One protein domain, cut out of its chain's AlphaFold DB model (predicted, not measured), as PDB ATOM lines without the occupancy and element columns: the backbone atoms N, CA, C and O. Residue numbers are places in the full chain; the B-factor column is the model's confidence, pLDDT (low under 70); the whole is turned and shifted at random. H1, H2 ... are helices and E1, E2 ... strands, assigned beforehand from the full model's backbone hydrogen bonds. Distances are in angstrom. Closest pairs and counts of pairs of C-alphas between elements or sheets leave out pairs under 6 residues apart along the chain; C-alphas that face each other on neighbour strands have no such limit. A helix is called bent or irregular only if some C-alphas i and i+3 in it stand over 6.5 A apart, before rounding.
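AT A GLANCE: This is residues 754 to 783 and 837 to 990 of the 1099 residues of an uncharacterized protein of Alphaproteobacteria bacterium (UniProt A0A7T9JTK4). One long helix, H7, runs through the middle of the domain, and H2, H3, H4, H5, H6 and H8 pack round it. A second long helix, H1, runs opposite ways to H7 along one side, with H2 between the two; the small strand hairpin E1 E2 is near H1's residues 769 to 775 and H7's residues 935 to 942. The printed part has 184 residues with eight named helices and two named strands, in the order H1 H2 H3 H4 H5 H6 E1 E2 H7 H8; E1 and E2 form an antiparallel sheet, and the class is mostly helix. The whole is compact, with a radius of gyration of the C-alphas of 16.5 A, and rounded, with spans of 46 by 37 by 28 A.

HOW THE PARTS SIT: The sheet is the hairpin of E1, residues 918 to 920, and E2, residues 923 to 925, antiparallel at 138 degrees. N 918 and O 925 are 2.8 A apart and N 923 and O 920 2.9 A, both within hydrogen-bond range. The closest C-alphas of E2 and H7, residues 935 to 958, are those of Leu 924 and Pro 935, 6.9 A apart. H7 is the hub, touching six helices, each with a part of its length alone. With residues 938 to 945 it touches H6, residues 907 to 916, about perpendicular at 75 degrees; the closest C-alphas are those of Gly 914 and Ala 942, 4.0 A. With residues 937 to 944 it touches H5, residues 893 to 899, at a shallow tilt of 10 degrees, opposite ways; the closest C-alphas, of Met 893 and Phe 944, are 6.7 A apart. With residues 945 to 954 it touches H2, residues 845 to 857, at a steep tilt of 52 degrees, the same way; the closest C-alphas, of Gly 846 and Leu 950, are 3.9 A apart. With residues 954 to 958 it touches H3, residues 863 to 872, about perpendicular at 83 degrees; the closest C-alphas are those of Thr 870 and Gly 957, 6.0 A. H7 and H4, residues 874 to 888, only just touch, with 3 pairs of C-alphas within 8 A, the closest those of Ala 888 and Gln 947, 6.3 A. With residues 948 to 956 H7 touches H8, residues 971 to 975; the closest C-alphas, of Ala 952 and Ile 975, are 5.6 A apart. H1, residues 754 to 775, is close to H7 but not clearly touching, with the closest C-alphas, of Tyr 773 and Leu 939, 7.9 A apart. With residues 762 to 766 alone H1 touches H2, at a steep tilt of 40 degrees, opposite ways; the closest C-alphas, of Thr 762 and Phe 848, are 6.6 A apart. H3 and H4 touch only at the corner. H5 and H8, for instance, are apart. Every O i to N i+4 pair is within hydrogen-bond range in H1, H2, H5, H6, H7 and H8; in H3 it is 5 of 6 and in H4 7 of 11.

IN THESE COORDINATES: H7 measures 34.8 A from C-alpha 935 to C-alpha 958 at (169.356, 259.242, 215.863). H1 measures 32.0 A from C-alpha 754 at (173.005, 268.680, 198.663) to C-alpha 775. H2 measures 18.6 A, H6 14.4 A, H3 11.9 A and H5 10.1 A. H4, 19.9 A long, is only just irregular, with C-alphas 879 and 882 6.6 A apart. E1 measures 6.4 A, E2 6.2 A and H8 6.2 A, the last ending at C-alpha 975 at (172.423, 245.110, 211.846).

THE WHOLE: The two C-alphas farthest apart are those of Glu 782 and Ile 963, 52.1 A. Residues 784 to 836 are not printed, and C-alphas 783 and 837 are 20.7 A apart across this cut. Of the links that are printed whole, H7 to H8 is long, with 12 residues. Residues 976 to 990 hold no named element. The mean pLDDT of the printed part is 91.2, and residue 874 is under 70.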
ATOM      1  N   LYS A 754     172.399 270.010 198.734       88.19
ATOM      2  CA  LYS A 754     173.005 268.680 198.663       88.19
ATOM      3  C   LYS A 754     172.163 267.584 199.326       88.19
ATOM      4  O   LYS A 754     172.046 266.499 198.756       88.19
ATOM      5  N   THR A 755     171.576 267.845 200.499       87.44
ATOM      6  CA  THR A 755     170.627 266.913 201.134       87.44
ATOM      7  C   THR A 755     169.385 266.753 200.258       87.44
ATOM      8  O   THR A 755     168.952 265.630 200.020       87.44
ATOM      9  N   ASN A 756     168.843 267.855 199.728       86.06
ATOM     10  CA  ASN A 756     167.647 267.814 198.888       86.06
ATOM     11  C   ASN A 756     167.867 267.007 197.597       86.06
ATOM     12  O   ASN A 756     167.079 266.113 197.302       86.06
ATOM     13  N   THR A 757     168.961 267.259 196.872       89.25
ATOM     14  CA  THR A 757     169.336 266.506 195.665       89.25
ATOM     15  C   THR A 757     169.469 265.017 195.962       89.25
ATOM     16  O   THR A 757     168.856 264.208 195.275       89.25
ATOM     17  N   PHE A 758     170.186 264.650 197.033       91.56
ATOM     18  CA  PHE A 758     170.321 263.246 197.423       91.56
ATOM     19  C   PHE A 758     168.967 262.582 197.693       91.56
ATOM     20  O   PHE A 758     168.730 261.477 197.211       91.56
ATOM     21  N   VAL A 759     168.092 263.238 198.463       89.69
ATOM     22  CA  VAL A 759     166.788 262.670 198.824       89.69
ATOM     23  C   VAL A 759     165.920 262.473 197.584       89.69
ATOM     24  O   VAL A 759     165.328 261.411 197.445       89.69
ATOM     25  N   MET A 760     165.873 263.451 196.675       87.62
ATOM     26  CA  MET A 760     165.057 263.367 195.460       87.62
ATOM     27  C   MET A 760     165.556 262.283 194.495       87.62
ATOM     28  O   MET A 760     164.749 261.496 194.007       87.62
ATOM     29  N   GLU A 761     166.870 262.211 194.256       91.25
ATOM     30  CA  GLU A 761     167.487 261.173 193.412       91.25
ATOM     31  C   GLU A 761     167.257 259.776 194.000       91.25
ATOM     32  O   GLU A 761     166.774 258.875 193.322       91.25
ATOM     33  N   THR A 762     167.537 259.606 195.294       93.31
ATOM     34  CA  THR A 762     167.424 258.297 195.947       93.31
ATOM     35  C   THR A 762     165.965 257.864 196.075       93.31
ATOM     36  O   THR A 762     165.664 256.691 195.891       93.31
ATOM     37  N   ALA A 763     165.037 258.787 196.351       90.81
ATOM     38  CA  ALA A 763     163.611 258.471 196.396       90.81
ATOM     39  C   ALA A 763     163.101 257.939 195.053       90.81
ATOM     40  O   ALA A 763     162.340 256.976 195.043       90.81
ATOM     41  N   TYR A 764     163.557 258.514 193.936       91.50
ATOM     42  CA  TYR A 764     163.224 258.003 192.609       91.50
ATOM     43  C   TYR A 764     163.727 256.569 192.406       91.50
ATOM     44  O   TYR A 764     162.938 255.700 192.040       91.50
ATOM     45  N   ASP A 765     164.999 256.301 192.711       93.81
ATOM     46  CA  ASP A 765     165.571 254.958 192.572       93.81
ATOM     47  C   ASP A 765     164.795 253.915 193.384       93.81
ATOM     48  O   ASP A 765     164.538 252.812 192.910       93.81
ATOM     49  N   MET A 766     164.400 254.265 194.608       94.75
ATOM     50  CA  MET A 766     163.638 253.382 195.491       94.75
ATOM     51  C   MET A 766     162.210 253.147 195.016       94.75
ATOM     52  O   MET A 766     161.706 252.038 195.148       94.75
ATOM     53  N   MET A 767     161.562 254.149 194.422       93.31
ATOM     54  CA  MET A 767     160.251 253.957 193.803       93.31
ATOM     55  C   MET A 767     160.312 252.971 192.637       93.31
ATOM     56  O   MET A 767     159.446 252.107 192.509       93.31
ATOM     57  N   GLN A 768     161.341 253.095 191.792       92.69
ATOM     58  CA  GLN A 768     161.568 252.165 190.686       92.69
ATOM     59  C   GLN A 768     161.904 250.769 191.209       92.69
ATOM     60  O   GLN A 768     161.370 249.786 190.705       92.69
ATOM     61  N   LEU A 769     162.726 250.680 192.258       94.62
ATOM     62  CA  LEU A 769     163.045 249.418 192.919       94.62
ATOM     63  C   LEU A 769     161.781 248.751 193.475       94.62
ATOM     64  O   LEU A 769     161.540 247.582 193.199       94.62
ATOM     65  N   TYR A 770     160.939 249.501 194.187       95.31
ATOM     66  CA  TYR A 770     159.672 249.009 194.719       95.31
ATOM     67  C   TYR A 770     158.768 248.448 193.614       95.31
ATOM     68  O   TYR A 770     158.313 247.307 193.705       95.31
ATOM     69  N   SER A 771     158.542 249.230 192.551       94.06
ATOM     70  CA  SER A 771     157.730 248.801 191.404       94.06
ATOM     71  C   SER A 771     158.335 247.559 190.733       94.06
ATOM     72  O   SER A 771     157.616 246.606 190.427       94.06
ATOM     73  N   ALA A 772     159.666 247.498 190.606       94.94
ATOM     74  CA  ALA A 772     160.365 246.339 190.064       94.94
ATOM     75  C   ALA A 772     160.119 245.073 190.897       94.94
ATOM     76  O   ALA A 772     159.796 244.043 190.317       94.94
ATOM     77  N   TYR A 773     160.192 245.136 192.232       95.88
ATOM     78  CA  TYR A 773     159.842 244.003 193.099       95.88
ATOM     79  C   TYR A 773     158.365 243.615 192.988       95.88
ATOM     80  O   TYR A 773     158.037 242.430 192.948       95.88
ATOM     81  N   ARG A 774     157.464 244.601 192.909       93.31
ATOM     82  CA  ARG A 774     156.019 244.366 192.804       93.31
ATOM     83  C   ARG A 774     155.636 243.623 191.520       93.31
ATOM     84  O   ARG A 774     154.709 242.811 191.529       93.31
ATOM     85  N   HIS A 775     156.335 243.882 190.418       94.12
ATOM     86  CA  HIS A 775     156.065 243.263 189.113       94.12
ATOM     87  C   HIS A 775     157.074 242.185 188.715       94.12
ATOM     88  O   HIS A 775     156.983 241.655 187.609       94.12
ATOM     89  N   ALA A 776     158.017 241.846 189.595       95.69
ATOM     90  CA  ALA A 776     159.045 240.863 189.299       95.69
ATOM     91  C   ALA A 776     158.439 239.481 189.058       95.69
ATOM     92  O   ALA A 776     157.638 238.991 189.855       95.69
ATOM     93  N   ARG A 777     158.872 238.826 187.985       95.88
ATOM     94  CA  ARG A 777     158.499 237.448 187.650       95.88
ATOM     95  C   ARG A 777     159.590 236.459 188.061       95.88
ATOM     96  O   ARG A 777     160.723 236.861 188.335       95.88
ATOM     97  N   SER A 778     159.264 235.171 188.103       91.81
ATOM     98  CA  SER A 778     160.290 234.127 188.242       91.81
ATOM     99  C   SER A 778     160.925 233.807 186.879       91.81
ATOM    100  O   SER A 778     160.403 234.204 185.839       91.81
ATOM    101  N   GLU A 779     162.047 233.084 186.844       85.69
ATOM    102  CA  GLU A 779     162.683 232.693 185.569       85.69
ATOM    103  C   GLU A 779     161.768 231.834 184.676       85.69
ATOM    104  O   GLU A 779     161.891 231.873 183.453       85.69
ATOM    105  N   ASN A 780     160.845 231.082 185.284       84.69
ATOM    106  CA  ASN A 780     160.022 230.080 184.607       84.69
ATOM    107  C   ASN A 780     158.530 230.445 184.542       84.69
ATOM    108  O   ASN A 780     157.746 229.666 184.002       84.69
ATOM    109  N   ASP A 781     158.132 231.593 185.092       84.56
ATOM    110  CA  ASP A 781     156.740 232.042 185.159       84.56
ATOM    111  C   ASP A 781     156.621 233.470 184.613       84.56
ATOM    112  O   ASP A 781     157.496 234.310 184.821       84.56
ATOM    113  N   GLU A 782     155.540 233.747 183.890       84.31
ATOM    114  CA  GLU A 782     155.198 235.100 183.441       84.31
ATOM    115  C   GLU A 782     154.401 235.870 184.504       84.31
ATOM    116  O   GLU A 782     154.266 237.092 184.412       84.31
ATOM    117  N   GLU A 783     153.862 235.181 185.513       87.69
ATOM    118  CA  GLU A 783     153.161 235.801 186.629       87.69
ATOM    119  C   GLU A 783     154.136 236.447 187.629       87.69
ATOM    120  O   GLU A 783     155.234 235.950 187.896       87.69
ATOM    121  N   THR A 837     152.530 241.706 206.666       91.19
ATOM    122  CA  THR A 837     153.818 242.318 206.291       91.19
ATOM    123  C   THR A 837     153.776 243.831 206.236       91.19
ATOM    124  O   THR A 837     154.792 244.447 206.535       91.19
ATOM    125  N   ARG A 838     152.644 244.439 205.841       89.62
ATOM    126  CA  ARG A 838     152.467 245.907 205.713       89.62
ATOM    127  C   ARG A 838     153.541 246.612 204.870       89.62
ATOM    128  O   ARG A 838     153.801 247.799 205.053       89.62
ATOM    129  N   HIS A 839     154.144 245.885 203.935       91.44
ATOM    130  CA  HIS A 839     155.328 246.323 203.195       91.44
ATOM    131  C   HIS A 839     155.065 247.517 202.259       91.44
ATOM    132  O   HIS A 839     155.968 248.333 202.097       91.44
ATOM    133  N   ASP A 840     153.831 247.712 201.758       88.00
ATOM    134  CA  ASP A 840     153.408 248.937 201.031       88.00
ATOM    135  C   ASP A 840     153.772 250.226 201.821       88.00
ATOM    136  O   ASP A 840     153.961 251.297 201.241       88.00
ATOM    137  N   GLY A 841     153.868 250.139 203.156       87.31
ATOM    138  CA  GLY A 841     154.135 251.269 204.038       87.31
ATOM    139  C   GLY A 841     155.608 251.545 204.372       87.31
ATOM    140  O   GLY A 841     155.884 252.638 204.861       87.31
ATOM    141  N   TYR A 842     156.547 250.622 204.128       92.25
ATOM    142  CA  TYR A 842     157.968 250.838 204.468       92.25
ATOM    143  C   TYR A 842     158.991 250.235 203.514       92.25
ATOM    144  O   TYR A 842     160.128 250.681 203.560       92.25
ATOM    145  N   PHE A 843     158.640 249.246 202.693       95.56
ATOM    146  CA  PHE A 843     159.634 248.536 201.895       95.56
ATOM    147  C   PHE A 843     160.376 249.505 200.965       95.56
ATOM    148  O   PHE A 843     159.742 250.367 200.353       95.56
ATOM    149  N   THR A 844     161.702 249.354 200.881       96.31
ATOM    150  CA  THR A 844     162.726 250.253 200.300       96.31
ATOM    151  C   THR A 844     163.170 251.424 201.187       96.31
ATOM    152  O   THR A 844     164.100 252.155 200.831       96.31
ATOM    153  N   ALA A 845     162.564 251.631 202.362       95.88
ATOM    154  CA  ALA A 845     163.018 252.664 203.295       95.88
ATOM    155  C   ALA A 845     164.326 252.273 204.002       95.88
ATOM    156  O   ALA A 845     165.123 253.158 204.329       95.88
ATOM    157  N   GLY A 846     164.562 250.979 204.229       96.94
ATOM    158  CA  GLY A 846     165.824 250.464 204.757       96.94
ATOM    159  C   GLY A 846     166.977 250.684 203.781       96.94
ATOM    160  O   GLY A 846     167.955 251.347 204.131       96.94
ATOM    161  N   GLU A 847     166.811 250.243 202.535       96.94
ATOM    162  CA  GLU A 847     167.758 250.464 201.428       96.94
ATOM    163  C   GLU A 847     168.021 251.968 201.198       96.94
ATOM    164  O   GLU A 847     169.165 252.391 201.001       96.94
ATOM    165  N   PHE A 848     166.995 252.827 201.297       97.25
ATOM    166  CA  PHE A 848     167.172 254.284 201.233       97.25
ATOM    167  C   PHE A 848     168.164 254.789 202.295       97.25
ATOM    168  O   PHE A 848     169.084 255.562 201.996       97.25
ATOM    169  N   LEU A 849     167.981 254.364 203.550       96.94
ATOM    170  CA  LEU A 849     168.873 254.741 204.646       96.94
ATOM    171  C   LEU A 849     170.260 254.123 204.470       96.94
ATOM    172  O   LEU A 849     171.257 254.747 204.845       96.94
ATOM    173  N   GLU A 850     170.346 252.938 203.873       97.12
ATOM    174  CA  GLU A 850     171.615 252.281 203.597       97.12
ATOM    175  C   GLU A 850     172.434 253.087 202.586       97.12
ATOM    176  O   GLU A 850     173.613 253.380 202.812       97.12
ATOM    177  N   ARG A 851     171.799 253.548 201.505       96.44
ATOM    178  CA  ARG A 851     172.425 254.437 200.518       96.44
ATOM    179  C   ARG A 851     172.886 255.746 201.146       96.44
ATOM    180  O   ARG A 851     173.978 256.222 200.819       96.44
ATOM    181  N   MET A 852     172.113 256.309 202.077       95.25
ATOM    182  CA  MET A 852     172.530 257.494 202.834       95.25
ATOM    183  C   MET A 852     173.781 257.206 203.670       95.25
ATOM    184  O   MET A 852     174.754 257.961 203.593       95.25
ATOM    185  N   HIS A 853     173.789 256.095 204.406       95.94
ATOM    186  CA  HIS A 853     174.913 255.668 205.235       95.94
ATOM    187  C   HIS A 853     176.180 255.411 204.406       95.94
ATOM    188  O   HIS A 853     177.265 255.894 204.744       95.94
ATOM    189  N   ARG A 854     176.060 254.718 203.267       95.25
ATOM    190  CA  ARG A 854     177.168 254.497 202.326       95.25
ATOM    191  C   ARG A 854     177.689 255.820 201.761       95.25
ATOM    192  O   ARG A 854     178.899 256.035 201.717       95.25
ATOM    193  N   LYS A 855     176.802 256.741 201.363       94.44
ATOM    194  CA  LYS A 855     177.204 258.054 200.828       94.44
ATOM    195  C   LYS A 855     177.873 258.920 201.898       94.44
ATOM    196  O   LYS A 855     178.801 259.648 201.565       94.44
ATOM    197  N   TYR A 856     177.461 258.824 203.161       92.88
ATOM    198  CA  TYR A 856     178.143 259.454 204.295       92.88
ATOM    199  C   TYR A 856     179.566 258.905 204.487       92.88
ATOM    200  O   TYR A 856     180.526 259.671 204.420       92.88
ATOM    201  N   ASN A 857     179.724 257.583 204.606       89.31
ATOM    202  CA  ASN A 857     181.035 256.959 204.828       89.31
ATOM    203  C   ASN A 857     182.000 257.115 203.639       89.31
ATOM    204  O   ASN A 857     183.212 257.204 203.826       89.31
ATOM    205  N   ASN A 858     181.478 257.261 202.418       90.81
ATOM    206  CA  ASN A 858     182.271 257.544 201.219       90.81
ATOM    207  C   ASN A 858     182.517 259.051 200.980       90.81
ATOM    208  O   ASN A 858     182.854 259.450 199.866       90.81
ATOM    209  N   SER A 859     182.336 259.911 201.993       84.25
ATOM    210  CA  SER A 859     182.522 261.378 201.919       84.25
ATOM    211  C   SER A 859     181.596 262.120 200.935       84.25
ATOM    212  O   SER A 859     181.777 263.306 200.646       84.25
ATOM    213  N   GLY A 860     180.560 261.452 200.430       86.00
ATOM    214  CA  GLY A 860     179.528 262.034 199.579       86.00
ATOM    215  C   GLY A 860     178.502 262.854 200.364       86.00
ATOM    216  O   GLY A 860     177.995 263.838 199.834       86.00
ATOM    217  N   LEU A 861     178.237 262.524 201.629       91.38
ATOM    218  CA  LEU A 861     177.455 263.319 202.583       91.38
ATOM    219  C   LEU A 861     178.301 263.624 203.826       91.38
ATOM    220  O   LEU A 861     179.279 262.945 204.102       91.38
ATOM    221  N   SER A 862     177.932 264.671 204.562       90.69
ATOM    222  CA  SER A 862     178.576 265.041 205.825       90.69
ATOM    223  C   SER A 862     177.636 264.715 206.978       90.69
ATOM    224  O   SER A 862     176.435 264.534 206.757       90.69
ATOM    225  N   ILE A 863     178.159 264.727 208.202       89.31
ATOM    226  CA  ILE A 863     177.365 264.537 209.420       89.31
ATOM    227  C   ILE A 863     176.170 265.498 209.480       89.31
ATOM    228  O   ILE A 863     175.055 265.100 209.805       89.31
ATOM    229  N   ARG A 864     176.378 266.748 209.041       89.81
ATOM    230  CA  ARG A 864     175.330 267.765 208.943       89.81
ATOM    231  C   ARG A 864     174.193 267.325 208.021       89.81
ATOM    232  O   ARG A 864     173.042 267.537 208.365       89.81
ATOM    233  N   HIS A 865     174.488 266.717 206.873       91.06
ATOM    234  CA  HIS A 865     173.449 266.301 205.919       91.06
ATOM    235  C   HIS A 865     172.610 265.138 206.464       91.06
ATOM    236  O   HIS A 865     171.387 265.142 206.338       91.06
ATOM    237  N   VAL A 866     173.257 264.165 207.114       89.75
ATOM    238  CA  VAL A 866     172.559 263.050 207.774       89.75
ATOM    239  C   VAL A 866     171.670 263.582 208.897       89.75
ATOM    240  O   VAL A 866     170.503 263.204 208.994       89.75
ATOM    241  N   LYS A 867     172.183 264.516 209.703       88.69
ATOM    242  CA  LYS A 867     171.444 265.168 210.788       88.69
ATOM    243  C   LYS A 867     170.255 265.995 210.289       88.69
ATOM    244  O   LYS A 867     169.163 265.883 210.849       88.69
ATOM    245  N   GLU A 868     170.439 266.754 209.204       87.94
ATOM    246  CA  GLU A 868     169.374 267.514 208.533       87.94
ATOM    247  C   GLU A 868     168.179 266.605 208.188       87.94
ATOM    248  O   GLU A 868     167.028 267.010 208.351       87.94
ATOM    249  N   PHE A 869     168.437 265.365 207.754       87.00
ATOM    250  CA  PHE A 869     167.394 264.395 207.417       87.00
ATOM    251  C   PHE A 869     166.806 263.668 208.640       87.00
ATOM    252  O   PHE A 869     165.587 263.594 208.783       87.00
ATOM    253  N   THR A 870     167.662 263.136 209.515       84.69
ATOM    254  CA  THR A 870     167.284 262.201 210.595       84.69
ATOM    255  C   THR A 870     166.789 262.890 211.871       84.69
ATOM    256  O   THR A 870     165.867 262.396 212.523       84.69
ATOM    257  N   VAL A 871     167.370 264.037 212.236       81.88
ATOM    258  CA  VAL A 871     167.161 264.679 213.547       81.88
ATOM    259  C   VAL A 871     166.437 266.017 213.419       81.88
ATOM    260  O   VAL A 871     165.433 266.241 214.111       81.88
ATOM    261  N   ASP A 872     166.927 266.892 212.541       80.12
ATOM    262  CA  ASP A 872     166.530 268.304 212.515       80.12
ATOM    263  C   ASP A 872     165.199 268.522 211.777       80.12
ATOM    264  O   ASP A 872     164.423 269.426 212.106       80.12
ATOM    265  N   SER A 873     164.889 267.666 210.799       75.56
ATOM    266  CA  SER A 873     163.691 267.812 209.981       75.56
ATOM    267  C   SER A 873     162.427 267.264 210.636       75.56
ATOM    268  O   SER A 873     162.190 266.056 210.705       75.56
ATOM    269  N   GLN A 874     161.521 268.173 211.001       69.69
ATOM    270  CA  GLN A 874     160.145 267.805 211.357       69.69
ATOM    271  C   GLN A 874     159.381 267.210 210.168       69.69
ATOM    272  O   GLN A 874     158.508 266.362 210.344       69.69
ATOM    273  N   TRP A 875     159.741 267.622 208.953       70.25
ATOM    274  CA  TRP A 875     159.097 267.143 207.743       70.25
ATOM    275  C   TRP A 875     159.350 265.645 207.517       70.25
ATOM    276  O   TRP A 875     158.396 264.874 207.372       70.25
ATOM    277  N   TRP A 876     160.618 265.219 207.558       77.44
ATOM    278  CA  TRP A 876     161.003 263.816 207.378       77.44
ATOM    279  C   TRP A 876     160.609 262.949 208.558       77.44
ATOM    280  O   TRP A 876     160.181 261.810 208.361       77.44
ATOM    281  N   ARG A 877     160.636 263.509 209.774       78.81
ATOM    282  CA  ARG A 877     160.141 262.835 210.978       78.81
ATOM    283  C   ARG A 877     158.748 262.246 210.771       78.81
ATOM    284  O   ARG A 877     158.499 261.124 211.209       78.81
ATOM    285  N   ARG A 878     157.839 262.989 210.132       73.94
ATOM    286  CA  ARG A 878     156.477 262.518 209.867       73.94
ATOM    287  C   ARG A 878     156.342 261.790 208.532       73.94
ATOM    288  O   ARG A 878     155.688 260.755 208.501       73.94
ATOM    289  N   ASN A 879     156.889 262.326 207.440       74.56
ATOM    290  CA  ASN A 879     156.581 261.828 206.091       74.56
ATOM    291  C   ASN A 879     157.476 260.689 205.604       74.56
ATOM    292  O   ASN A 879     157.086 260.008 204.664       74.56
ATOM    293  N   PHE A 880     158.612 260.459 206.258       85.19
ATOM    294  CA  PHE A 880     159.444 259.282 206.030       85.19
ATOM    295  C   PHE A 880     159.392 258.371 207.259       85.19
ATOM    296  O   PHE A 880     158.755 257.325 207.217       85.19
ATOM    297  N   PHE A 881     159.953 258.810 208.392       88.06
ATOM    298  CA  PHE A 881     160.187 257.927 209.540       88.06
ATOM    299  C   PHE A 881     158.901 257.406 210.168       88.06
ATOM    300  O   PHE A 881     158.694 256.203 210.197       88.06
ATOM    301  N   LEU A 882     158.002 258.273 210.644       84.06
ATOM    302  CA  LEU A 882     156.787 257.790 211.306       84.06
ATOM    303  C   LEU A 882     155.905 256.955 210.360       84.06
ATOM    304  O   LEU A 882     155.263 256.014 210.809       84.06
ATOM    305  N   ARG A 883     155.888 257.271 209.058       83.00
ATOM    306  CA  ARG A 883     155.134 256.505 208.055       83.00
ATOM    307  C   ARG A 883     155.752 255.149 207.719       83.00
ATOM    308  O   ARG A 883     154.971 254.254 207.444       83.00
ATOM    309  N   ALA A 884     157.077 255.007 207.763       90.38
ATOM    310  CA  ALA A 884     157.772 253.734 207.557       90.38
ATOM    311  C   ALA A 884     157.793 252.876 208.831       90.38
ATOM    312  O   ALA A 884     157.519 251.683 208.814       90.38
ATOM    313  N   LEU A 885     158.085 253.490 209.975       91.69
ATOM    314  CA  LEU A 885     158.243 252.781 211.243       91.69
ATOM    315  C   LEU A 885     156.910 252.253 211.775       91.69
ATOM    316  O   LEU A 885     156.885 251.187 212.369       91.69
ATOM    317  N   MET A 886     155.799 252.968 211.562       87.19
ATOM    318  CA  MET A 886     154.477 252.532 212.024       87.19
ATOM    319  C   MET A 886     154.015 251.192 211.415       87.19
ATOM    320  O   MET A 886     153.606 250.328 212.183       87.19
ATOM    321  N   PRO A 887     154.063 250.962 210.090       87.44
ATOM    322  CA  PRO A 887     153.798 249.643 209.523       87.44
ATOM    323  C   PRO A 887     154.881 248.638 209.917       87.44
ATOM    324  O   PRO A 887     154.527 247.551 210.360       87.44
ATOM    325  N   ALA A 888     156.167 249.011 209.839       92.44
ATOM    326  CA  ALA A 888     157.280 248.102 210.107       92.44
ATOM    327  C   ALA A 888     157.276 247.553 211.541       92.44
ATOM    328  O   ALA A 888     157.537 246.376 211.752       92.44
ATOM    329  N   VAL A 889     156.950 248.373 212.545       90.44
ATOM    330  CA  VAL A 889     156.911 247.940 213.952       90.44
ATOM    331  C   VAL A 889     155.774 246.958 214.235       90.44
ATOM    332  O   VAL A 889     155.791 246.248 215.238       90.44
ATOM    333  N   ARG A 890     154.776 246.927 213.351       87.75
ATOM    334  CA  ARG A 890     153.601 246.078 213.473       87.75
ATOM    335  C   ARG A 890     153.604 244.923 212.467       87.75
ATOM    336  O   ARG A 890     152.574 244.274 212.309       87.75
ATOM    337  N   SER A 891     154.686 244.734 211.718       90.62
ATOM    338  CA  SER A 891     154.814 243.620 210.783       90.62
ATOM    339  C   SER A 891     155.155 242.335 211.535       90.62
ATOM    340  O   SER A 891     156.008 242.345 212.419       90.62
ATOM    341  N   ASP A 892     154.528 241.231 211.140       90.75
ATOM    342  CA  ASP A 892     154.780 239.884 211.654       90.75
ATOM    343  C   ASP A 892     155.369 239.027 210.525       90.75
ATOM    344  O   ASP A 892     154.662 238.388 209.746       90.75
ATOM    345  N   MET A 893     156.696 239.086 210.393       93.75
ATOM    346  CA  MET A 893     157.431 238.347 209.357       93.75
ATOM    347  C   MET A 893     157.481 236.850 209.644       93.75
ATOM    348  O   MET A 893     157.579 236.039 208.726       93.75
ATOM    349  N   LYS A 894     157.381 236.464 210.919       93.25
ATOM    350  CA  LYS A 894     157.359 235.060 211.315       93.25
ATOM    351  C   LYS A 894     156.168 234.341 210.679       93.25
ATOM    352  O   LYS A 894     156.367 233.303 210.052       93.25
ATOM    353  N   HIS A 895     154.979 234.936 210.756       91.75
ATOM    354  CA  HIS A 895     153.774 234.402 210.121       91.75
ATOM    355  C   HIS A 895     153.971 234.113 208.622       91.75
ATOM    356  O   HIS A 895     153.601 233.045 208.133       91.75
ATOM    357  N   GLY A 896     154.596 235.036 207.883       93.88
ATOM    358  CA  GLY A 896     154.843 234.846 206.455       93.88
ATOM    359  C   GLY A 896     155.813 233.703 206.160       93.88
ATOM    360  O   GLY A 896     155.523 232.874 205.296       93.88
ATOM    361  N   PHE A 897     156.920 233.595 206.903       96.38
ATOM    362  CA  PHE A 897     157.839 232.459 206.776       96.38
ATOM    363  C   PHE A 897     157.168 231.119 207.108       96.38
ATOM    364  O   PHE A 897     157.355 230.155 206.366       96.38
ATOM    365  N   GLU A 898     156.344 231.053 208.156       93.75
ATOM    366  CA  GLU A 898     155.588 229.846 208.515       93.75
ATOM    367  C   GLU A 898     154.636 229.412 207.392       93.75
ATOM    368  O   GLU A 898     154.664 228.251 206.977       93.75
ATOM    369  N   LYS A 899     153.842 230.342 206.838       93.19
ATOM    370  CA  LYS A 899     152.926 230.056 205.718       93.19
ATOM    371  C   LYS A 899     153.663 229.660 204.435       93.19
ATOM    372  O   LYS A 899     153.144 228.865 203.656       93.19
ATOM    373  N   LEU A 900     154.886 230.149 204.239       95.50
ATOM    374  CA  LEU A 900     155.770 229.770 203.129       95.50
ATOM    375  C   LEU A 900     156.542 228.458 203.378       95.50
ATOM    376  O   LEU A 900     157.404 228.100 202.573       95.50
ATOM    377  N   GLY A 901     156.254 227.734 204.466       94.88
ATOM    378  CA  GLY A 901     156.861 226.435 204.769       94.88
ATOM    379  C   GLY A 901     158.253 226.511 205.403       94.88
ATOM    380  O   GLY A 901     159.007 225.544 205.322       94.88
ATOM    381  N   LEU A 902     158.604 227.637 206.033       94.12
ATOM    382  CA  LEU A 902     159.890 227.874 206.700       94.12
ATOM    383  C   LEU A 902     159.704 228.273 208.183       94.12
ATOM    384  O   LEU A 902     160.156 229.345 208.587       94.12
ATOM    385  N   PRO A 903     159.058 227.435 209.019       92.25
ATOM    386  CA  PRO A 903     158.749 227.783 210.412       92.25
ATOM    387  C   PRO A 903     159.995 227.991 211.290       92.25
ATOM    388  O   PRO A 903     159.958 228.771 212.237       92.25
ATOM    389  N   ASP A 904     161.110 227.343 210.946       92.44
ATOM    390  CA  ASP A 904     162.381 227.426 211.675       92.44
ATOM    391  C   ASP A 904     163.343 228.480 211.084       92.44
ATOM    392  O   ASP A 904     164.559 228.415 211.288       92.44
ATOM    393  N   MET A 905     162.827 229.438 210.304       94.94
ATOM    394  CA  MET A 905     163.645 230.503 209.723       94.94
ATOM    395  C   MET A 905     164.338 231.325 210.819       94.94
ATOM    396  O   MET A 905     163.710 231.800 211.766       94.94
ATOM    397  N   THR A 906     165.645 231.536 210.660       96.00
ATOM    398  CA  THR A 906     166.456 232.340 211.586       96.00
ATOM    399  C   THR A 906     166.754 233.717 211.007       96.00
ATOM    400  O   THR A 906     166.808 233.877 209.787       96.00
ATOM    401  N   PHE A 907     167.016 234.699 211.873       97.06
ATOM    402  CA  PHE A 907     167.424 236.052 211.485       97.06
ATOM    403  C   PHE A 907     168.593 236.021 210.499       97.06
ATOM    404  O   PHE A 907     168.506 236.595 209.417       97.06
ATOM    405  N   ASP A 908     169.676 235.321 210.851       95.94
ATOM    406  CA  ASP A 908     170.895 235.298 210.037       95.94
ATOM    407  C   ASP A 908     170.633 234.701 208.641       95.94
ATOM    408  O   ASP A 908     171.105 235.246 207.643       95.94
ATOM    409  N   ARG A 909     169.827 233.630 208.554       95.12
ATOM    410  CA  ARG A 909     169.478 232.999 207.272       95.12
ATOM    411  C   ARG A 909     168.534 233.864 206.437       95.12
ATOM    412  O   ARG A 909     168.735 233.978 205.231       95.12
ATOM    413  N   ALA A 910     167.536 234.489 207.057       96.38
ATOM    414  CA  ALA A 910     166.632 235.408 206.371       96.38
ATOM    415  C   ALA A 910     167.393 236.622 205.812       96.38
ATOM    416  O   ALA A 910     167.190 236.990 204.660       96.38
ATOM    417  N   MET A 911     168.334 237.184 206.583       96.62
ATOM    418  CA  MET A 911     169.217 238.262 206.124       96.62
ATOM    419  C   MET A 911     170.132 237.826 204.976       96.62
ATOM    420  O   MET A 911     170.326 238.590 204.035       96.62
ATOM    421  N   GLU A 912     170.711 236.624 205.042       95.62
ATOM    422  CA  GLU A 912     171.550 236.077 203.967       95.62
ATOM    423  C   GLU A 912     170.770 235.975 202.650       95.62
ATOM    424  O   GLU A 912     171.238 236.459 201.621       95.62
ATOM    425  N   ILE A 913     169.560 235.402 202.694       96.69
ATOM    426  CA  ILE A 913     168.692 235.274 201.519       96.69
ATOM    427  C   ILE A 913     168.290 236.661 201.015       96.69
ATOM    428  O   ILE A 913     168.519 236.954 199.845       96.69
ATOM    429  N   GLY A 914     167.747 237.520 201.887       96.75
ATOM    430  CA  GLY A 914     167.248 238.852 201.533       96.75
ATOM    431  C   GLY A 914     168.296 239.715 200.829       96.75
ATOM    432  O   GLY A 914     168.018 240.266 199.767       96.75
ATOM    433  N   LYS A 915     169.536 239.731 201.338       95.88
ATOM    434  CA  LYS A 915     170.663 240.468 200.734       95.88
ATOM    435  C   LYS A 915     171.066 239.974 199.348       95.88
ATOM    436  O   LYS A 915     171.676 240.724 198.588       95.88
ATOM    437  N   SER A 916     170.796 238.709 199.031       95.88
ATOM    438  CA  SER A 916     171.108 238.138 197.717       95.88
ATOM    439  C   SER A 916     170.060 238.486 196.655       95.88
ATOM    440  O   SER A 916     170.320 238.316 195.460       95.88
ATOM    441  N   VAL A 917     168.876 238.955 197.072       96.88
ATOM    442  CA  VAL A 917     167.759 239.205 196.161       96.88
ATOM    443  C   VAL A 917     168.012 240.455 195.329       96.88
ATOM    444  O   VAL A 917     168.335 241.519 195.847       96.88
ATOM    445  N   LYS A 918     167.802 240.342 194.021       95.62
ATOM    446  CA  LYS A 918     167.902 241.441 193.059       95.62
ATOM    447  C   LYS A 918     166.939 241.234 191.901       95.62
ATOM    448  O   LYS A 918     166.599 240.103 191.562       95.62
ATOM    449  N   ILE A 919     166.540 242.328 191.260       95.50
ATOM    450  CA  ILE A 919     165.730 242.278 190.043       95.50
ATOM    451  C   ILE A 919     166.625 242.547 188.835       95.50
ATOM    452  O   ILE A 919     167.222 243.614 188.721       95.50
ATOM    453  N   GLU A 920     166.709 241.582 187.921       93.94
ATOM    454  CA  GLU A 920     167.439 241.709 186.657       93.94
ATOM    455  C   GLU A 920     166.481 241.420 185.500       93.94
ATOM    456  O   GLU A 920     165.880 240.352 185.449       93.94
ATOM    457  N   GLU A 921     166.313 242.374 184.577       90.94
ATOM    458  CA  GLU A 921     165.422 242.232 183.406       90.94
ATOM    459  C   GLU A 921     163.970 241.846 183.776       90.94
ATOM    460  O   GLU A 921     163.299 241.071 183.091       90.94
ATOM    461  N   GLY A 922     163.486 242.386 184.900       91.94
ATOM    462  CA  GLY A 922     162.155 242.101 185.446       91.94
ATOM    463  C   GLY A 922     162.030 240.739 186.133       91.94
ATOM    464  O   GLY A 922     160.927 240.369 186.524       91.94
ATOM    465  N   VAL A 923     163.125 239.991 186.288       95.44
ATOM    466  CA  VAL A 923     163.156 238.678 186.942       95.44
ATOM    467  C   VAL A 923     163.753 238.792 188.342       95.44
ATOM    468  O   VAL A 923     164.805 239.409 188.521       95.44
ATOM    469  N   LEU A 924     163.100 238.173 189.328       96.19
ATOM    470  CA  LEU A 924     163.611 238.057 190.693       96.19
ATOM    471  C   LEU A 924     164.702 236.980 190.752       96.19
ATOM    472  O   LEU A 924     164.427 235.793 190.575       96.19
ATOM    473  N   LYS A 925     165.941 237.401 191.008       95.25
ATOM    474  CA  LYS A 925     167.114 236.536 191.179       95.25
ATOM    475  C   LYS A 925     167.604 236.583 192.617       95.25
ATOM    476  O   LYS A 925     167.492 237.613 193.272       95.25
ATOM    477  N   TYR A 926     168.153 235.473 193.089       94.69
ATOM    478  CA  TYR A 926     168.642 235.308 194.455       94.69
ATOM    479  C   TYR A 926     169.606 234.123 194.521       94.69
ATOM    480  O   TYR A 926     169.584 233.243 193.655       94.69
ATOM    481  N   ASP A 927     170.450 234.092 195.549       90.38
ATOM    482  CA  ASP A 927     171.396 232.999 195.735       90.38
ATOM    483  C   ASP A 927     170.660 231.769 196.284       90.38
ATOM    484  O   ASP A 927     170.211 231.735 197.430       90.38
ATOM    485  N   ASN A 928     170.547 230.729 195.454       87.50
ATOM    486  CA  ASN A 928     169.897 229.467 195.811       87.50
ATOM    487  C   ASN A 928     170.805 228.249 195.550       87.50
ATOM    488  O   ASN A 928     170.464 227.379 194.747       87.50
ATOM    489  N   PRO A 929     171.983 228.165 196.195       77.12
ATOM    490  CA  PRO A 929     172.961 227.115 195.910       77.12
ATOM    491  C   PRO A 929     172.455 225.698 196.227       77.12
ATOM    492  O   PRO A 929     172.962 224.738 195.649       77.12
ATOM    493  N   THR A 930     171.471 225.551 197.125       78.38
ATOM    494  CA  THR A 930     170.866 224.255 197.480       78.38
ATOM    495  C   THR A 930     169.638 223.908 196.636       78.38
ATOM    496  O   THR A 930     169.220 222.753 196.627       78.38
ATOM    497  N   GLY A 931     169.069 224.873 195.906       79.62
ATOM    498  CA  GLY A 931     167.809 224.705 195.180       79.62
ATOM    499  C   GLY A 931     166.561 224.694 196.073       79.62
ATOM    500  O   GLY A 931     165.470 224.446 195.570       79.62
ATOM    501  N   GLU A 932     166.696 224.954 197.377       87.31
ATOM    502  CA  GLU A 932     165.623 224.785 198.371       87.31
ATOM    503  C   GLU A 932     164.770 226.044 198.590       87.31
ATOM    504  O   GLU A 932     163.680 225.937 199.144       87.31
ATOM    505  N   ILE A 933     165.239 227.226 198.169       94.31
ATOM    506  CA  ILE A 933     164.518 228.494 198.358       94.31
ATOM    507  C   ILE A 933     163.648 228.815 197.136       94.31
ATOM    508  O   ILE A 933     164.148 228.869 196.007       94.31
ATOM    509  N   THR A 934     162.357 229.073 197.341       94.81
ATOM    510  CA  THR A 934     161.437 229.510 196.273       94.81
ATOM    511  C   THR A 934     161.497 231.031 196.050       94.81
ATOM    512  O   THR A 934     161.939 231.768 196.939       94.81
ATOM    513  N   PRO A 935     161.034 231.542 194.892       95.94
ATOM    514  CA  PRO A 935     160.993 232.982 194.638       95.94
ATOM    515  C   PRO A 935     160.159 233.754 195.670       95.94
ATOM    516  O   PRO A 935     160.542 234.847 196.077       95.94
ATOM    517  N   GLU A 936     159.046 233.185 196.138       96.94
ATOM    518  CA  GLU A 936     158.166 233.790 197.145       96.94
ATOM    519  C   GLU A 936     158.848 233.880 198.517       96.94
ATOM    520  O   GLU A 936     158.699 234.879 199.221       96.94
ATOM    521  N   GLN A 937     159.635 232.861 198.882       97.12
ATOM    522  CA  GLN A 937     160.443 232.853 200.104       97.12
ATOM    523  C   GLN A 937     161.562 233.898 200.042       97.12
ATOM    524  O   GLN A 937     161.781 234.623 201.014       97.12
ATOM    525  N   ALA A 938     162.233 234.016 198.894       97.31
ATOM    526  CA  ALA A 938     163.245 235.042 198.666       97.31
ATOM    527  C   ALA A 938     162.644 236.457 198.725       97.31
ATOM    528  O   ALA A 938     163.181 237.324 199.411       97.31
ATOM    529  N   LEU A 939     161.492 236.680 198.084       97.69
ATOM    530  CA  LEU A 939     160.774 237.956 198.142       97.69
ATOM    531  C   LEU A 939     160.412 238.342 199.585       97.69
ATOM    532  O   LEU A 939     160.641 239.477 199.997       97.69
ATOM    533  N   HIS A 940     159.896 237.397 200.374       97.94
ATOM    534  CA  HIS A 940     159.570 237.648 201.777       97.94
ATOM    535  C   HIS A 940     160.815 237.977 202.618       97.94
ATOM    536  O   HIS A 940     160.785 238.892 203.442       97.94
ATOM    537  N   ALA A 941     161.936 237.294 202.364       97.88
ATOM    538  CA  ALA A 941     163.215 237.595 202.999       97.88
ATOM    539  C   ALA A 941     163.754 238.990 202.630       97.88
ATOM    540  O   ALA A 941     164.356 239.642 203.479       97.88
ATOM    541  N   ALA A 942     163.494 239.487 201.417       98.06
ATOM    542  CA  ALA A 942     163.829 240.861 201.035       98.06
ATOM    543  C   ALA A 942     163.008 241.899 201.825       98.06
ATOM    544  O   ALA A 942     163.554 242.908 202.268       98.06
ATOM    545  N   PHE A 943     161.715 241.646 202.074       97.62
ATOM    546  CA  PHE A 943     160.909 242.520 202.940       97.62
ATOM    547  C   PHE A 943     161.453 242.565 204.374       97.62
ATOM    548  O   PHE A 943     161.506 243.634 204.984       97.62
ATOM    549  N   PHE A 944     161.871 241.413 204.902       98.00
ATOM    550  CA  PHE A 944     162.502 241.301 206.218       98.00
ATOM    551  C   PHE A 944     163.833 242.059 206.301       98.00
ATOM    552  O   PHE A 944     164.074 242.790 207.260       98.00
ATOM    553  N   GLU A 945     164.678 241.923 205.283       97.81
ATOM    554  CA  GLU A 945     165.977 242.588 205.204       97.81
ATOM    555  C   GLU A 945     165.842 244.120 205.238       97.81
ATOM    556  O   GLU A 945     166.471 244.776 206.076       97.81
ATOM    557  N   ASP A 946     164.919 244.682 204.454       97.94
ATOM    558  CA  ASP A 946     164.660 246.124 204.451       97.94
ATOM    559  C   ASP A 946     164.095 246.615 205.799       97.94
ATOM    560  O   ASP A 946     164.468 247.687 206.286       97.94
ATOM    561  N   GLN A 947     163.253 245.812 206.463       97.19
ATOM    562  CA  GLN A 947     162.738 246.107 207.805       97.19
ATOM    563  C   GLN A 947     163.874 246.180 208.846       97.19
ATOM    564  O   GLN A 947     163.901 247.088 209.685       97.19
ATOM    565  N   VAL A 948     164.832 245.250 208.777       97.75
ATOM    566  CA  VAL A 948     166.028 245.211 209.633       97.75
ATOM    567  C   VAL A 948     166.913 246.431 209.391       97.75
ATOM    568  O   VAL A 948     167.327 247.089 210.353       97.75
ATOM    569  N   LEU A 949     167.178 246.763 208.125       97.62
ATOM    570  CA  LEU A 949     167.947 247.950 207.749       97.62
ATOM    571  C   LEU A 949     167.281 249.227 208.263       97.62
ATOM    572  O   LEU A 949     167.948 250.061 208.881       97.62
ATOM    573  N   LEU A 950     165.966 249.360 208.075       97.06
ATOM    574  CA  LEU A 950     165.191 250.499 208.559       97.06
ATOM    575  C   LEU A 950     165.341 250.672 210.075       97.06
ATOM    576  O   LEU A 950     165.616 251.783 210.538       97.06
ATOM    577  N   ALA A 951     165.193 249.591 210.846       96.06
ATOM    578  CA  ALA A 951     165.322 249.625 212.301       96.06
ATOM    579  C   ALA A 951     166.745 250.010 212.745       96.06
ATOM    580  O   ALA A 951     166.918 250.939 213.542       96.06
ATOM    581  N   ALA A 952     167.766 249.339 212.203       96.44
ATOM    582  CA  ALA A 952     169.162 249.540 212.587       96.44
ATOM    583  C   ALA A 952     169.676 250.942 212.224       96.44
ATOM    584  O   ALA A 952     170.287 251.629 213.047       96.44
ATOM    585  N   LEU A 953     169.410 251.394 210.995       96.62
ATOM    586  CA  LEU A 953     169.927 252.663 210.483       96.62
ATOM    587  C   LEU A 953     169.170 253.872 211.033       96.62
ATOM    588  O   LEU A 953     169.773 254.934 211.202       96.62
ATOM    589  N   THR A 954     167.888 253.719 211.378       95.69
ATOM    590  CA  THR A 954     167.150 254.759 212.111       95.69
ATOM    591  C   THR A 954     167.732 254.950 213.509       95.69
ATOM    592  O   THR A 954     168.033 256.080 213.895       95.69
ATOM    593  N   GLU A 955     167.943 253.863 214.259       94.94
ATOM    594  CA  GLU A 955     168.513 253.931 215.610       94.94
ATOM    595  C   GLU A 955     169.915 254.556 215.594       94.94
ATOM    596  O   GLU A 955     170.211 255.439 216.402       94.94
ATOM    597  N   ALA A 956     170.758 254.143 214.643       94.38
ATOM    598  CA  ALA A 956     172.095 254.697 214.479       94.38
ATOM    599  C   ALA A 956     172.061 256.178 214.062       94.38
ATOM    600  O   ALA A 956     172.816 256.984 214.604       94.38
ATOM    601  N   GLY A 957     171.168 256.553 213.138       92.75
ATOM    602  CA  GLY A 957     171.026 257.929 212.655       92.75
ATOM    603  C   GLY A 957     170.570 258.898 213.746       92.75
ATOM    604  O   GLY A 957     171.027 260.037 213.797       92.75
ATOM    605  N   LEU A 958     169.739 258.445 214.690       91.75
ATOM    606  CA  LEU A 958     169.356 259.242 215.863       91.75
ATOM    607  C   LEU A 958     170.508 259.464 216.856       91.75
ATOM    608  O   LEU A 958     170.431 260.373 217.680       91.75
ATOM    609  N   ALA A 959     171.568 258.659 216.779       91.25
ATOM    610  CA  ALA A 959     172.779 258.769 217.587       91.25
ATOM    611  C   ALA A 959     173.933 259.456 216.830       91.25
ATOM    612  O   ALA A 959     175.098 259.333 217.216       91.25
ATOM    613  N   ILE A 960     173.638 260.165 215.733       88.44
ATOM    614  CA  ILE A 960     174.659 260.769 214.864       88.44
ATOM    615  C   ILE A 960     175.555 261.788 215.591       88.44
ATOM    616  O   ILE A 960     176.728 261.912 215.265       88.44
ATOM    617  N   ASP A 961     175.028 262.476 216.608       83.94
ATOM    618  CA  ASP A 961     175.737 263.519 217.366       83.94
ATOM    619  C   ASP A 961     176.639 262.982 218.502       83.94
ATOM    620  O   ASP A 961     177.287 263.762 219.203       83.94
ATOM    621  N   GLU A 962     176.667 261.669 218.739       86.12
ATOM    622  CA  GLU A 962     177.479 261.073 219.806       86.12
ATOM    623  C   GLU A 962     178.975 261.036 219.417       86.12
ATOM    624  O   GLU A 962     179.315 260.818 218.256       86.12
ATOM    625  N   ILE A 963     179.880 261.233 220.392       77.19
ATOM    626  CA  ILE A 963     181.349 261.270 220.171       77.19
ATOM    627  C   ILE A 963     181.841 259.995 219.468       77.19
ATOM    628  O   ILE A 963     182.644 260.079 218.543       77.19
ATOM    629  N   ASP A 964     181.289 258.843 219.851       80.44
ATOM    630  CA  ASP A 964     181.504 257.546 219.207       80.44
ATOM    631  C   ASP A 964     180.225 257.100 218.490       80.44
ATOM    632  O   ASP A 964     179.662 256.041 218.788       80.44
ATOM    633  N   SER A 965     179.718 257.946 217.582       83.81
ATOM    634  CA  SER A 965     178.444 257.686 216.915       83.81
ATOM    635  C   SER A 965     178.419 256.284 216.291       83.81
ATOM    636  O   SER A 965     179.287 255.963 215.467       83.81
ATOM    637  N   PRO A 966     177.410 255.450 216.615       84.62
ATOM    638  CA  PRO A 966     177.268 254.138 216.000       84.62
ATOM    639  C   PRO A 966     177.114 254.243 214.479       84.62
ATOM    640  O   PRO A 966     177.508 253.316 213.785       84.62
ATOM    641  N   TYR A 967     176.645 255.376 213.945       89.50
ATOM    642  CA  TYR A 967     176.501 255.614 212.505       89.50
ATOM    643  C   TYR A 967     177.831 255.622 211.726       89.50
ATOM    644  O   TYR A 967     177.821 255.594 210.501       89.50
ATOM    645  N   ASN A 968     178.980 255.668 212.412       88.62
ATOM    646  CA  ASN A 968     180.301 255.524 211.786       88.62
ATOM    647  C   ASN A 968     180.732 254.053 211.618       88.62
ATOM    648  O   ASN A 968     181.798 253.784 211.064       88.62
ATOM    649  N   LYS A 969     179.964 253.097 212.153       91.94
ATOM    650  CA  LYS A 969     180.294 251.670 212.093       91.94
ATOM    651  C   LYS A 969     179.875 251.054 210.754       91.94
ATOM    652  O   LYS A 969     178.948 251.549 210.117       91.94
ATOM    653  N   PRO A 970     180.500 249.941 210.332       92.69
ATOM    654  CA  PRO A 970     180.014 249.159 209.199       92.69
ATOM    655  C   PRO A 970     178.547 248.733 209.380       92.69
ATOM    656  O   PRO A 970     178.109 248.449 210.498       92.69
ATOM    657  N   ILE A 971     177.801 248.633 208.276       93.81
ATOM    658  CA  ILE A 971     176.379 248.233 208.280       93.81
ATOM    659  C   ILE A 971     176.178 246.879 208.968       93.81
ATOM    660  O   ILE A 971     175.214 246.691 209.703       93.81
ATOM    661  N   GLU A 972     177.118 245.952 208.805       93.69
ATOM    662  CA  GLU A 972     177.079 244.626 209.420       93.69
ATOM    663  C   GLU A 972     177.131 244.690 210.952       93.69
ATOM    664  O   GLU A 972     176.562 243.830 211.624       93.69
ATOM    665  N   GLU A 973     177.799 245.696 211.523       94.25
ATOM    666  CA  GLU A 973     177.788 245.927 212.968       94.25
ATOM    667  C   GLU A 973     176.488 246.581 213.430       94.25
ATOM    668  O   GLU A 973     175.997 246.251 214.509       94.25
ATOM    669  N   LEU A 974     175.908 247.466 212.616       94.12
ATOM    670  CA  LEU A 974     174.624 248.100 212.908       94.12
ATOM    671  C   LEU A 974     173.482 247.080 212.915       94.12
ATOM    672  O   LEU A 974     172.693 247.057 213.856       94.12
ATOM    673  N   ILE A 975     173.432 246.179 211.933       93.81
ATOM    674  CA  ILE A 975     172.423 245.110 211.846       93.81
ATOM    675  C   ILE A 975     172.440 244.220 213.099       93.81
ATOM    676  O   ILE A 975     171.388 243.846 213.617       93.81
ATOM    677  N   LYS A 976     173.622 243.929 213.656       91.25
ATOM    678  CA  LYS A 976     173.743 243.137 214.893       91.25
ATOM    679  C   LYS A 976     173.085 243.796 216.106       91.25
ATOM    680  O   LYS A 976     172.799 243.096 217.067       91.25
ATOM    681  N   THR A 977     172.841 245.108 216.081       89.88
ATOM    682  CA  THR A 977     172.193 245.814 217.202       89.88
ATOM    683  C   THR A 977     170.689 245.560 217.300       89.88
ATOM    684  O   THR A 977     170.120 245.775 218.368       89.88
ATOM    685  N   VAL A 978     170.059 245.097 216.214       91.94
ATOM    686  CA  VAL A 978     168.621 244.769 216.158       91.94
ATOM    687  C   VAL A 978     168.355 243.265 216.046       91.94
ATOM    688  O   VAL A 978     167.201 242.840 216.092       91.94
ATOM    689  N   ARG A 979     169.415 242.455 215.919       93.81
ATOM    690  CA  ARG A 979     169.344 240.992 215.934       93.81
ATOM    691  C   ARG A 979     168.916 240.510 217.327       93.81
ATOM    692  O   ARG A 979     169.597 240.847 218.298       93.81
ATOM    693  N   PRO A 980     167.851 239.703 217.450       91.38
ATOM    694  CA  PRO A 980     167.449 239.154 218.737       91.38
ATOM    695  C   PRO A 980     168.423 238.066 219.221       91.38
ATOM    696  O   PRO A 980     169.075 237.380 218.424       91.38
ATOM    697  N   ASP A 981     168.521 237.901 220.542       90.19
ATOM    698  CA  ASP A 981     169.454 236.957 221.180       90.19
ATOM    699  C   ASP A 981     169.170 235.496 220.791       90.19
ATOM    700  O   ASP A 981     170.097 234.700 220.635       90.19
ATOM    701  N   ASP A 982     167.894 235.156 220.588       90.38
ATOM    702  CA  ASP A 982     167.423 233.826 220.185       90.38
ATOM    703  C   ASP A 982     167.531 233.556 218.674       90.38
ATOM    704  O   ASP A 982     167.187 232.468 218.219       90.38
ATOM    705  N   ASN A 983     168.039 234.522 217.899       92.56
ATOM    706  CA  ASN A 983     168.152 234.461 216.441       92.56
ATOM    707  C   ASN A 983     166.805 234.305 215.706       92.56
ATOM    708  O   ASN A 983     166.786 233.862 214.557       92.56
ATOM    709  N   SER A 984     165.685 234.651 216.345       92.50
ATOM    710  CA  SER A 984     164.366 234.661 215.709       92.50
ATOM    711  C   SER A 984     164.218 235.802 214.696       92.50
ATOM    712  O   SER A 984     164.969 236.775 214.696       92.50
ATOM    713  N   VAL A 985     163.211 235.722 213.829       93.19
ATOM    714  CA  VAL A 985     162.870 236.796 212.873       93.19
ATOM    715  C   VAL A 985     162.028 237.925 213.498       93.19
ATOM    716  O   VAL A 985     161.548 238.808 212.796       93.19
ATOM    717  N   ASN A 986     161.855 237.934 214.823       87.12
ATOM    718  CA  ASN A 986     161.126 238.981 215.540       87.12
ATOM    719  C   ASN A 986     162.090 240.086 215.982       87.12
ATOM    720  O   ASN A 986     162.729 239.997 217.032       87.12
ATOM    721  N   ILE A 987     162.214 241.132 215.169       87.94
ATOM    722  CA  ILE A 987     163.186 242.202 215.416       87.94
ATOM    723  C   ILE A 987     162.682 243.202 216.458       87.94
ATOM    724  O   ILE A 987     161.488 243.484 216.565       87.94
ATOM    725  N   LEU A 988     163.614 243.789 217.209       80.38
ATOM    726  CA  LEU A 988     163.318 244.838 218.181       80.38
ATOM    727  C   LEU A 988     163.779 246.197 217.655       80.38
ATOM    728  O   LEU A 988     164.922 246.362 217.232       80.38
ATOM    729  N   PHE A 989     162.904 247.198 217.741       88.94
ATOM    730  CA  PHE A 989     163.278 248.581 217.451       88.94
ATOM    731  C   PHE A 989     164.025 249.186 218.644       88.94
ATOM    732  O   PHE A 989     163.662 248.980 219.806       88.94
ATOM    733  N   GLY A 990     165.086 249.937 218.348       88.94
ATOM    734  CA  GLY A 990     165.997 250.468 219.357       88.94
ATOM    735  C   GLY A 990     165.365 251.500 220.301       88.94
ATOM    736  O   GLY A 990     164.332 252.119 220.023       88.94
TER     737      GLY A 990